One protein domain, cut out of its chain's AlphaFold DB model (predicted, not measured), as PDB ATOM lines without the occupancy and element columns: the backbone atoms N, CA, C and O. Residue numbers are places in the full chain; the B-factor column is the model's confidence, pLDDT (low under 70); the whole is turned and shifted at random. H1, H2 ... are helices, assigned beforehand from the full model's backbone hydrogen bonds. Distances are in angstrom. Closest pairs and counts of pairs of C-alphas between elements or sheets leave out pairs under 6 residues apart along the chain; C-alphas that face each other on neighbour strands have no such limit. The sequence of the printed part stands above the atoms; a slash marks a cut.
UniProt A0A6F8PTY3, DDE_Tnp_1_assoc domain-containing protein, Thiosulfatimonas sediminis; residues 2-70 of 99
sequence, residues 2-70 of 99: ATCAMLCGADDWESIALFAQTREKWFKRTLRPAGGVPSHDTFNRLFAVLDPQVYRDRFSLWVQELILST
ATOM      1  N   ALA A   2     236.652 176.273 160.832       94.75
ATOM      2  CA  ALA A   2     235.222 176.604 160.789       94.75
ATOM      3  C   ALA A   2     234.573 176.352 159.418       94.75
ATOM      4  O   ALA A   2     233.609 175.608 159.330       94.75
ATOM      5  N   THR A   3     235.166 176.857 158.333       92.19
ATOM      6  CA  THR A   3     234.664 176.625 156.966       92.19
ATOM      7  C   THR A   3     234.535 175.145 156.610       92.19
ATOM      8  O   THR A   3     233.533 174.736 156.041       92.19
ATOM      9  N   CYS A   4     235.518 174.318 156.981       94.56
ATOM     10  CA  CYS A   4     235.458 172.876 156.735       94.56
ATOM     11  C   CYS A   4     234.331 172.211 157.532       94.56
ATOM     12  O   CYS A   4     233.677 171.322 157.010       94.56
ATOM     13  N   ALA A   5     234.120 172.635 158.780       96.69
ATOM     14  CA  ALA A   5     233.042 172.118 159.614       96.69
ATOM     15  C   ALA A   5     231.666 172.502 159.042       96.69
ATOM     16  O   ALA A   5     230.820 171.628 158.886       96.69
ATOM     17  N   MET A   6     231.485 173.764 158.632       94.06
ATOM     18  CA  MET A   6     230.246 174.251 158.005       94.06
ATOM     19  C   MET A   6     229.922 173.498 156.709       94.06
ATOM     20  O   MET A   6     228.793 173.064 156.510       94.06
ATOM     21  N   LEU A   7     230.922 173.258 155.853       92.56
ATOM     22  CA  LEU A   7     230.749 172.442 154.642       92.56
ATOM     23  C   LEU A   7     230.390 170.977 154.946       92.56
ATOM     24  O   LEU A   7     229.829 170.296 154.096       92.56
ATOM     25  N   CYS A   8     230.713 170.487 156.144       95.44
ATOM     26  CA  CYS A   8     230.326 169.162 156.625       95.44
ATOM     27  C   CYS A   8     229.020 169.167 157.442       95.44
ATOM     28  O   CYS A   8     228.704 168.147 158.050       95.44
ATOM     29  N   GLY A   9     228.276 170.277 157.456       94.62
ATOM     30  CA  GLY A   9     226.962 170.375 158.093       94.62
ATOM     31  C   GLY A   9     226.968 170.791 159.566       94.62
ATOM     32  O   GLY A   9     225.936 170.663 160.208       94.62
ATOM     33  N   ALA A  10     228.088 171.273 160.111       96.94
ATOM     34  CA  ALA A  10     228.090 171.897 161.437       96.94
ATOM     35  C   ALA A  10     227.415 173.280 161.368       96.94
ATOM     36  O   ALA A  10     227.881 174.147 160.623       96.94
ATOM     37  N   ASP A  11     226.347 173.480 162.136       95.69
ATOM     38  CA  ASP A  11     225.494 174.676 162.122       95.69
ATOM     39  C   ASP A  11     225.532 175.493 163.429       95.69
ATOM     40  O   ASP A  11     224.925 176.562 163.502       95.69
ATOM     41  N   ASP A  12     226.321 175.065 164.420       96.94
ATOM     42  CA  ASP A  12     226.563 175.799 165.667       96.94
ATOM     43  C   ASP A  12     228.062 175.842 166.055       96.94
ATOM     44  O   ASP A  12     228.929 175.191 165.463       96.94
ATOM     45  N   TRP A  13     228.418 176.648 167.060       97.38
ATOM     46  CA  TRP A  13     229.821 176.814 167.470       97.38
ATOM     47  C   TRP A  13     230.406 175.586 168.175       97.38
ATOM     48  O   TRP A  13     231.619 175.357 168.119       97.38
ATOM     49  N   GLU A  14     229.563 174.805 168.843       97.94
ATOM     50  CA  GLU A  14     229.951 173.627 169.619       97.94
ATOM     51  C   GLU A  14     230.327 172.477 168.684       97.94
ATOM     52  O   GLU A  14     231.412 171.903 168.804       97.94
ATOM     53  N   SER A  15     229.497 172.220 167.677       98.00
ATOM     54  CA  SER A  15     229.724 171.290 166.576       98.00
ATOM     55  C   SER A  15     230.949 171.679 165.746       98.00
ATOM     56  O   SER A  15     231.757 170.806 165.414       98.00
ATOM     57  N   ILE A  16     231.182 172.972 165.483       98.12
ATOM     58  CA  ILE A  16     232.410 173.443 164.820       98.12
ATOM     59  C   ILE A  16     233.656 173.116 165.657       98.12
ATOM     60  O   ILE A  16     234.646 172.598 165.123       98.12
ATOM     61  N   ALA A  17     233.628 173.406 166.961       97.75
ATOM     62  CA  ALA A  17     234.746 173.115 167.855       97.75
ATOM     63  C   ALA A  17     234.992 171.602 167.965       97.75
ATOM     64  O   ALA A  17     236.132 171.153 167.819       97.75
ATOM     65  N   LEU A  18     233.931 170.808 168.122       97.94
ATOM     66  CA  LEU A  18     233.991 169.349 168.173       97.94
ATOM     67  C   LEU A  18     234.557 168.755 166.876       97.94
ATOM     68  O   LEU A  18     235.430 167.884 166.920       97.94
ATOM     69  N   PHE A  19     234.121 169.245 165.713       97.94
ATOM     70  CA  PHE A  19     234.654 168.828 164.416       97.94
ATOM     71  C   PHE A  19     236.159 169.099 164.323       97.94
ATOM     72  O   PHE A  19     236.933 168.243 163.879       97.94
ATOM     73  N   ALA A  20     236.590 170.284 164.765       96.38
ATOM     74  CA  ALA A  20     237.992 170.672 164.754       96.38
ATOM     75  C   ALA A  20     238.844 169.828 165.716       96.38
ATOM     76  O   ALA A  20     239.936 169.410 165.331       96.38
ATOM     77  N   GLN A  21     238.336 169.518 166.914       96.69
ATOM     78  CA  GLN A  21     238.997 168.651 167.897       96.69
ATOM     79  C   GLN A  21     239.128 167.216 167.382       96.69
ATOM     80  O   GLN A  21     240.224 166.658 167.352       96.69
ATOM     81  N   THR A  22     238.035 166.645 166.873       97.12
ATOM     82  CA  THR A  22     238.004 165.271 166.340       97.12
ATOM     83  C   THR A  22     238.983 165.087 165.176       97.12
ATOM     84  O   THR A  22     239.520 164.001 164.956       97.12
ATOM     85  N   ARG A  23     239.264 166.164 164.431       95.56
ATOM     86  CA  ARG A  23     240.178 166.175 163.279       95.56
ATOM     87  C   ARG A  23     241.458 166.969 163.532       95.56
ATOM     88  O   ARG A  23     242.135 167.352 162.576       95.56
ATOM     89  N   GLU A  24     241.841 167.193 164.788       94.56
ATOM     90  CA  GLU A  24     242.974 168.060 165.135       94.56
ATOM     91  C   GLU A  24     244.270 167.627 164.434       94.56
ATOM     92  O   GLU A  24     244.978 168.456 163.861       94.56
ATOM     93  N   LYS A  25     244.562 166.318 164.410       94.31
ATOM     94  CA  LYS A  25     245.748 165.773 163.724       94.31
ATOM     95  C   LYS A  25     245.776 166.136 162.235       94.31
ATOM     96  O   LYS A  25     246.837 166.454 161.703       94.31
ATOM     97  N   TRP A  26     244.617 166.122 161.571       93.94
ATOM     98  CA  TRP A  26     244.496 166.490 160.160       93.94
ATOM     99  C   TRP A  26     244.758 167.983 159.955       93.94
ATOM    100  O   TRP A  26     245.555 168.352 159.094       93.94
ATOM    101  N   PHE A  27     244.168 168.836 160.796       94.12
ATOM    102  CA  PHE A  27     244.383 170.282 160.733       94.12
ATOM    103  C   PHE A  27     245.815 170.694 161.085       94.12
ATOM    104  O   PHE A  27     246.344 171.618 160.474       94.12
ATOM    105  N   LYS A  28     246.483 170.010 162.021       93.00
ATOM    106  CA  LYS A  28     247.886 170.296 162.370       93.00
ATOM    107  C   LYS A  28     248.839 170.086 161.198       93.00
ATOM    108  O   LYS A  28     249.844 170.784 161.118       93.00
ATOM    109  N   ARG A  29     248.520 169.186 160.262       92.94
ATOM    110  CA  ARG A  29     249.351 168.945 159.074       92.94
ATOM    111  C   ARG A  29     249.409 170.159 158.144       92.94
ATOM    112  O   ARG A  29     250.463 170.415 157.567       92.94
ATOM    113  N   THR A  30     248.303 170.891 158.010       87.62
ATOM    114  CA  THR A  30     248.160 171.994 157.046       87.62
ATOM    115  C   THR A  30     248.174 173.377 157.697       87.62
ATOM    116  O   THR A  30     248.857 174.261 157.199       87.62
ATOM    117  N   LEU A  31     247.469 173.571 158.816       90.56
ATOM    118  CA  LEU A  31     247.303 174.877 159.467       90.56
ATOM    119  C   LEU A  31     248.327 175.160 160.574       90.56
ATOM    120  O   LEU A  31     248.541 176.321 160.897       90.56
ATOM    121  N   ARG A  32     248.924 174.118 161.178       86.75
ATOM    122  CA  ARG A  32     249.910 174.218 162.282       86.75
ATOM    123  C   ARG A  32     249.560 175.292 163.339       86.75
ATOM    124  O   ARG A  32     250.372 176.176 163.606       86.75
ATOM    125  N   PRO A  33     248.356 175.250 163.938       80.94
ATOM    126  CA  PRO A  33     247.928 176.282 164.874       80.94
ATOM    127  C   PRO A  33     248.804 176.273 166.136       80.94
ATOM    128  O   PRO A  33     248.926 175.242 166.799       80.94
ATOM    129  N   ALA A  34     249.377 177.428 166.487       83.25
ATOM    130  CA  ALA A  34     250.284 177.567 167.630       83.25
ATOM    131  C   ALA A  34     249.620 177.242 168.983       83.25
ATOM    132  O   ALA A  34     250.275 176.715 169.875       83.25
ATOM    133  N   GLY A  35     248.318 177.523 169.123       86.62
ATOM    134  CA  GLY A  35     247.537 177.293 170.347       86.62
ATOM    135  C   GLY A  35     246.615 176.070 170.310       86.62
ATOM    136  O   GLY A  35     245.750 175.948 171.170       86.62
ATOM    137  N   GLY A  36     246.745 175.188 169.312       91.06
ATOM    138  CA  GLY A  36     245.820 174.063 169.132       91.06
ATOM    139  C   GLY A  36     244.458 174.478 168.561       91.06
ATOM    140  O   GLY A  36     244.355 175.446 167.805       91.06
ATOM    141  N   VAL A  37     243.418 173.696 168.859       94.44
ATOM    142  CA  VAL A  37     242.056 173.949 168.364       94.44
ATOM    143  C   VAL A  37     241.379 175.043 169.202       94.44
ATOM    144  O   VAL A  37     241.318 174.902 170.422       94.44
ATOM    145  N   PRO A  38     240.835 176.109 168.582       95.44
ATOM    146  CA  PRO A  38     240.065 177.125 169.297       95.44
ATOM    147  C   PRO A  38     238.808 176.554 169.971       95.44
ATOM    148  O   PRO A  38     238.182 175.629 169.451       95.44
ATOM    149  N   SER A  39     238.401 177.136 171.102       96.62
ATOM    150  CA  SER A  39     237.109 176.828 171.735       96.62
ATOM    151  C   SER A  39     235.926 177.361 170.916       96.62
ATOM    152  O   SER A  39     236.099 178.257 170.083       96.62
ATOM    153  N   HIS A  40     234.714 176.868 171.198       96.88
ATOM    154  CA  HIS A  40     233.476 177.389 170.600       96.88
ATOM    155  C   HIS A  40     233.328 178.905 170.841       96.88
ATOM    156  O   HIS A  40     233.053 179.643 169.900       96.88
ATOM    157  N   ASP A  41     233.662 179.396 172.040       97.81
ATOM    158  CA  ASP A  41     233.687 180.835 172.350       97.81
ATOM    159  C   ASP A  41     234.680 181.625 171.500       97.81
ATOM    160  O   ASP A  41     234.438 182.783 171.156       97.81
ATOM    161  N   THR A  42     235.826 181.028 171.168       96.19
ATOM    162  CA  THR A  42     236.837 181.691 170.337       96.19
ATOM    163  C   THR A  42     236.358 181.801 168.894       96.19
ATOM    164  O   THR A  42     236.542 182.851 168.277       96.19
ATOM    165  N   PHE A  43     235.704 180.758 168.368       95.75
ATOM    166  CA  PHE A  43     235.036 180.838 167.069       95.75
ATOM    167  C   PHE A  43     233.943 181.904 167.085       95.75
ATOM    168  O   PHE A  43     233.987 182.814 166.261       95.75
ATOM    169  N   ASN A  44     233.037 181.854 168.063       96.44
ATOM    170  CA  ASN A  44     231.954 182.822 168.191       96.44
ATOM    171  C   ASN A  44     232.484 184.263 168.226       96.44
ATOM    172  O   ASN A  44     232.067 185.100 167.435       96.44
ATOM    173  N   ARG A  45     233.484 184.546 169.070       97.38
ATOM    174  CA  ARG A  45     234.076 185.886 169.187       97.38
ATOM    175  C   ARG A  45     234.694 186.377 167.882       97.38
ATOM    176  O   ARG A  45     234.542 187.547 167.551       97.38
ATOM    177  N   LEU A  46     235.392 185.505 167.153       94.06
ATOM    178  CA  LEU A  46     235.968 185.861 165.859       94.06
ATOM    179  C   LEU A  46     234.865 186.243 164.867       94.06
ATOM    180  O   LEU A  46     234.915 187.322 164.285       94.06
ATOM    181  N   PHE A  47     233.867 185.376 164.696       93.25
ATOM    182  CA  PHE A  47     232.791 185.602 163.732       93.25
ATOM    183  C   PHE A  47     231.855 186.747 164.132       93.25
ATOM    184  O   PHE A  47     231.324 187.409 163.249       93.25
ATOM    185  N   ALA A  48     231.713 187.040 165.425       95.31
ATOM    186  CA  ALA A  48     230.931 188.171 165.917       95.31
ATOM    187  C   ALA A  48     231.552 189.539 165.578       95.31
ATOM    188  O   ALA A  48     230.831 190.529 165.501       95.31
ATOM    189  N   VAL A  49     232.874 189.610 165.390       96.75
ATOM    190  CA  VAL A  49     233.582 190.858 165.039       96.75
ATOM    191  C   VAL A  49     233.748 191.018 163.522       96.75
ATOM    192  O   VAL A  49     233.985 192.124 163.040       96.75
ATOM    193  N   LEU A  50     233.625 189.934 162.751       94.00
ATOM    194  CA  LEU A  50     233.705 189.993 161.294       94.00
ATOM    195  C   LEU A  50     232.447 190.635 160.705       94.00
ATOM    196  O   LEU A  50     231.332 190.242 161.033       94.00
ATOM    197  N   ASP A  51     232.633 191.566 159.765       95.38
ATOM    198  CA  ASP A  51     231.536 192.059 158.935       95.38
ATOM    199  C   ASP A  51     230.981 190.891 158.087       95.38
ATOM    200  O   ASP A  51     231.715 190.336 157.252       95.38
ATOM    201  N   PRO A  52     229.702 190.504 158.268       91.69
ATOM    202  CA  PRO A  52     229.126 189.371 157.554       91.69
ATOM    203  C   PRO A  52     229.092 189.563 156.036       91.69
ATOM    204  O   PRO A  52     229.208 188.586 155.294       91.69
ATOM    205  N   GLN A  53     228.928 190.798 155.558       93.88
ATOM    206  CA  GLN A  53     228.883 191.097 154.133       93.88
ATOM    207  C   GLN A  53     230.266 190.926 153.512       93.88
ATOM    208  O   GLN A  53     230.414 190.192 152.537       93.88
ATOM    209  N   VAL A  54     231.290 191.502 154.143       95.50
ATOM    210  CA  VAL A  54     232.674 191.367 153.670       95.50
ATOM    211  C   VAL A  54     233.115 189.906 153.693       95.50
ATOM    212  O   VAL A  54     233.734 189.439 152.738       95.50
ATOM    213  N   TYR A  55     232.782 189.160 154.751       91.12
ATOM    214  CA  TYR A  55     233.106 187.737 154.824       91.12
ATOM    215  C   TYR A  55     232.458 186.947 153.679       91.12
ATOM    216  O   TYR A  55     233.152 186.174 153.016       91.12
ATOM    217  N   ARG A  56     231.164 187.167 153.402       91.31
ATOM    218  CA  ARG A  56     230.464 186.519 152.281       91.31
ATOM    219  C   ARG A  56     231.114 186.834 150.942       91.31
ATOM    220  O   ARG A  56     231.367 185.913 150.171       91.31
ATOM    221  N   ASP A  57     231.412 188.101 150.680       94.69
ATOM    222  CA  ASP A  57     231.971 188.525 149.395       94.69
ATOM    223  C   ASP A  57     233.362 187.914 149.176       94.69
ATOM    224  O   ASP A  57     233.664 187.387 148.102       94.69
ATOM    225  N   ARG A  58     234.202 187.897 150.222       94.75
ATOM    226  CA  ARG A  58     235.531 187.270 150.181       94.75
ATOM    227  C   ARG A  58     235.461 185.755 150.050       94.75
ATOM    228  O   ARG A  58     236.243 185.182 149.296       94.75
ATOM    229  N   PHE A  59     234.532 185.114 150.753       91.62
ATOM    230  CA  PHE A  59     234.317 183.675 150.653       91.62
ATOM    231  C   PHE A  59     233.873 183.275 149.242       91.62
ATOM    232  O   PHE A  59     234.468 182.377 148.650       91.62
ATOM    233  N   SER A  60     232.896 183.982 148.670       91.25
ATOM    234  CA  SER A  60     232.427 183.765 147.297       91.25
ATOM    235  C   SER A  60     233.546 183.929 146.275       91.25
ATOM    236  O   SER A  60     233.695 183.085 145.395       91.25
ATOM    237  N   LEU A  61     234.362 184.980 146.408       93.56
ATOM    238  CA  LEU A  61     235.490 185.221 145.510       93.56
ATOM    239  C   LEU A  61     236.522 184.086 145.577       93.56
ATOM    240  O   LEU A  61     236.954 183.594 144.538       93.56
ATOM    241  N   TRP A  62     236.859 183.621 146.782       91.75
ATOM    242  CA  TRP A  62     237.759 182.481 146.966       91.75
ATOM    243  C   TRP A  62     237.212 181.194 146.329       91.75
ATOM    244  O   TRP A  62     237.945 180.479 145.647       91.75
ATOM    245  N   VAL A  63     235.917 180.903 146.506       89.00
ATOM    246  CA  VAL A  63     235.279 179.731 145.886       89.00
ATOM    247  C   VAL A  63     235.296 179.837 144.361       89.00
ATOM    248  O   VAL A  63     235.610 178.855 143.693       89.00
ATOM    249  N   GLN A  64     235.006 181.013 143.799       87.25
ATOM    250  CA  GLN A  64     235.054 181.235 142.350       87.25
ATOM    251  C   GLN A  64     236.458 181.006 141.787       87.25
ATOM    252  O   GLN A  64     236.597 180.321 140.780       87.25
ATOM    253  N   GLU A  65     237.498 181.518 142.443       89.06
ATOM    254  CA  GLU A  65     238.889 181.302 142.027       89.06
ATOM    255  C   GLU A  65     239.269 179.812 142.049       89.06
ATOM    256  O   GLU A  65     239.889 179.300 141.110       89.06
ATOM    257  N   LEU A  66     238.838 179.085 143.082       85.12
ATOM    258  CA  LEU A  66     239.059 177.644 143.197       85.12
ATOM    259  C   LEU A  66     238.304 176.854 142.117       85.12
ATOM    260  O   LEU A  66     238.834 175.892 141.564       85.12
ATOM    261  N   ILE A  67     237.084 177.272 141.785       82.12
ATOM    262  CA  ILE A  67     236.290 176.671 140.714       82.12
ATOM    263  C   ILE A  67     236.906 176.959 139.343       82.12
ATOM    264  O   ILE A  67     237.043 176.040 138.551       82.12
ATOM    265  N   LEU A  68     237.310 178.195 139.049       75.62
ATOM    266  CA  LEU A  68     237.881 178.564 137.746       75.62
ATOM    267  C   LEU A  68     239.230 177.888 137.479       75.62
ATOM    268  O   LEU A  68     239.573 177.614 136.332       75.62
ATOM    269  N   SER A  69     239.989 177.607 138.538       76.75
ATOM    270  CA  SER A  69     241.245 176.856 138.465       76.75
ATOM    271  C   SER A  69     241.050 175.334 138.399       76.75
ATOM    272  O   SER A  69     242.011 174.610 138.133       76.75
ATOM    273  N   THR A  70     239.821 174.841 138.581       74.31
ATOM    274  CA  THR A  70     239.484 173.416 138.518       74.31
ATOM    275  C   THR A  70     238.631 173.142 137.274       74.31
ATOM    276  O   THR A  70     237.596 173.778 137.098       74.31
TER     277      THR A  70
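This is residues 2 to 70 of the 99 residues of the protein "DDE_Tnp_1_assoc domain-containing protein" of Thiosulfatimonas sediminis (UniProt A0A6F8PTY3). The model is an open arch of helices: H2 and H3 make one side, H4 spans the top, and the long H5 comes off as the other side, with short H1 between the sides, packed on H2. Residues 60 to 70, with most of H5, stick out. The 69 printed residues hold five named helices, H1 to H5 in order, and no named strand: all helix, only just compact, close to loose, with a radius of gyration of the C-alphas of 13.2 A and spans of 31 by 27 by 24 A.

H1, residues 2 to 7, begins at C-alpha 2 (235.222, 176.604, 160.789). H2 is residues 13 to 22, 14.2 A long, H3 residues 24 to 30, and H4 residues 40 to 49, 14.6 A. H5, residues 52 to 68, 24.2 A, ends at C-alpha 68 (237.881, 178.564, 137.746).

H1 and H2 touch, about perpendicular at 87 degrees; their closest C-alphas, Ala 5 and Ile 16, are 5.4 A apart. H2 and H4 touch at a steep tilt of 54 degrees, opposite ways; closest are the C-alphas of Trp 13 and His 40, 4.8 A. H3 is close to H2 but not clearly touching, with the C-alphas of Ala 20 and Phe 27 closest at 7.6 A. H5 is apart from H1, H2, H3 and H4. Every O i to N i+4 pair is within hydrogen-bond range in H1, H2, H4 and H5; in H3 1 of 3 is, beside 3 of 4 O i to N i+3 pairs.

The C-alphas farthest apart, Asp 41 and Thr 70, are 35.1 A apart. The printed part has no cut and no long link, and no printed residue is under 70 in pLDDT.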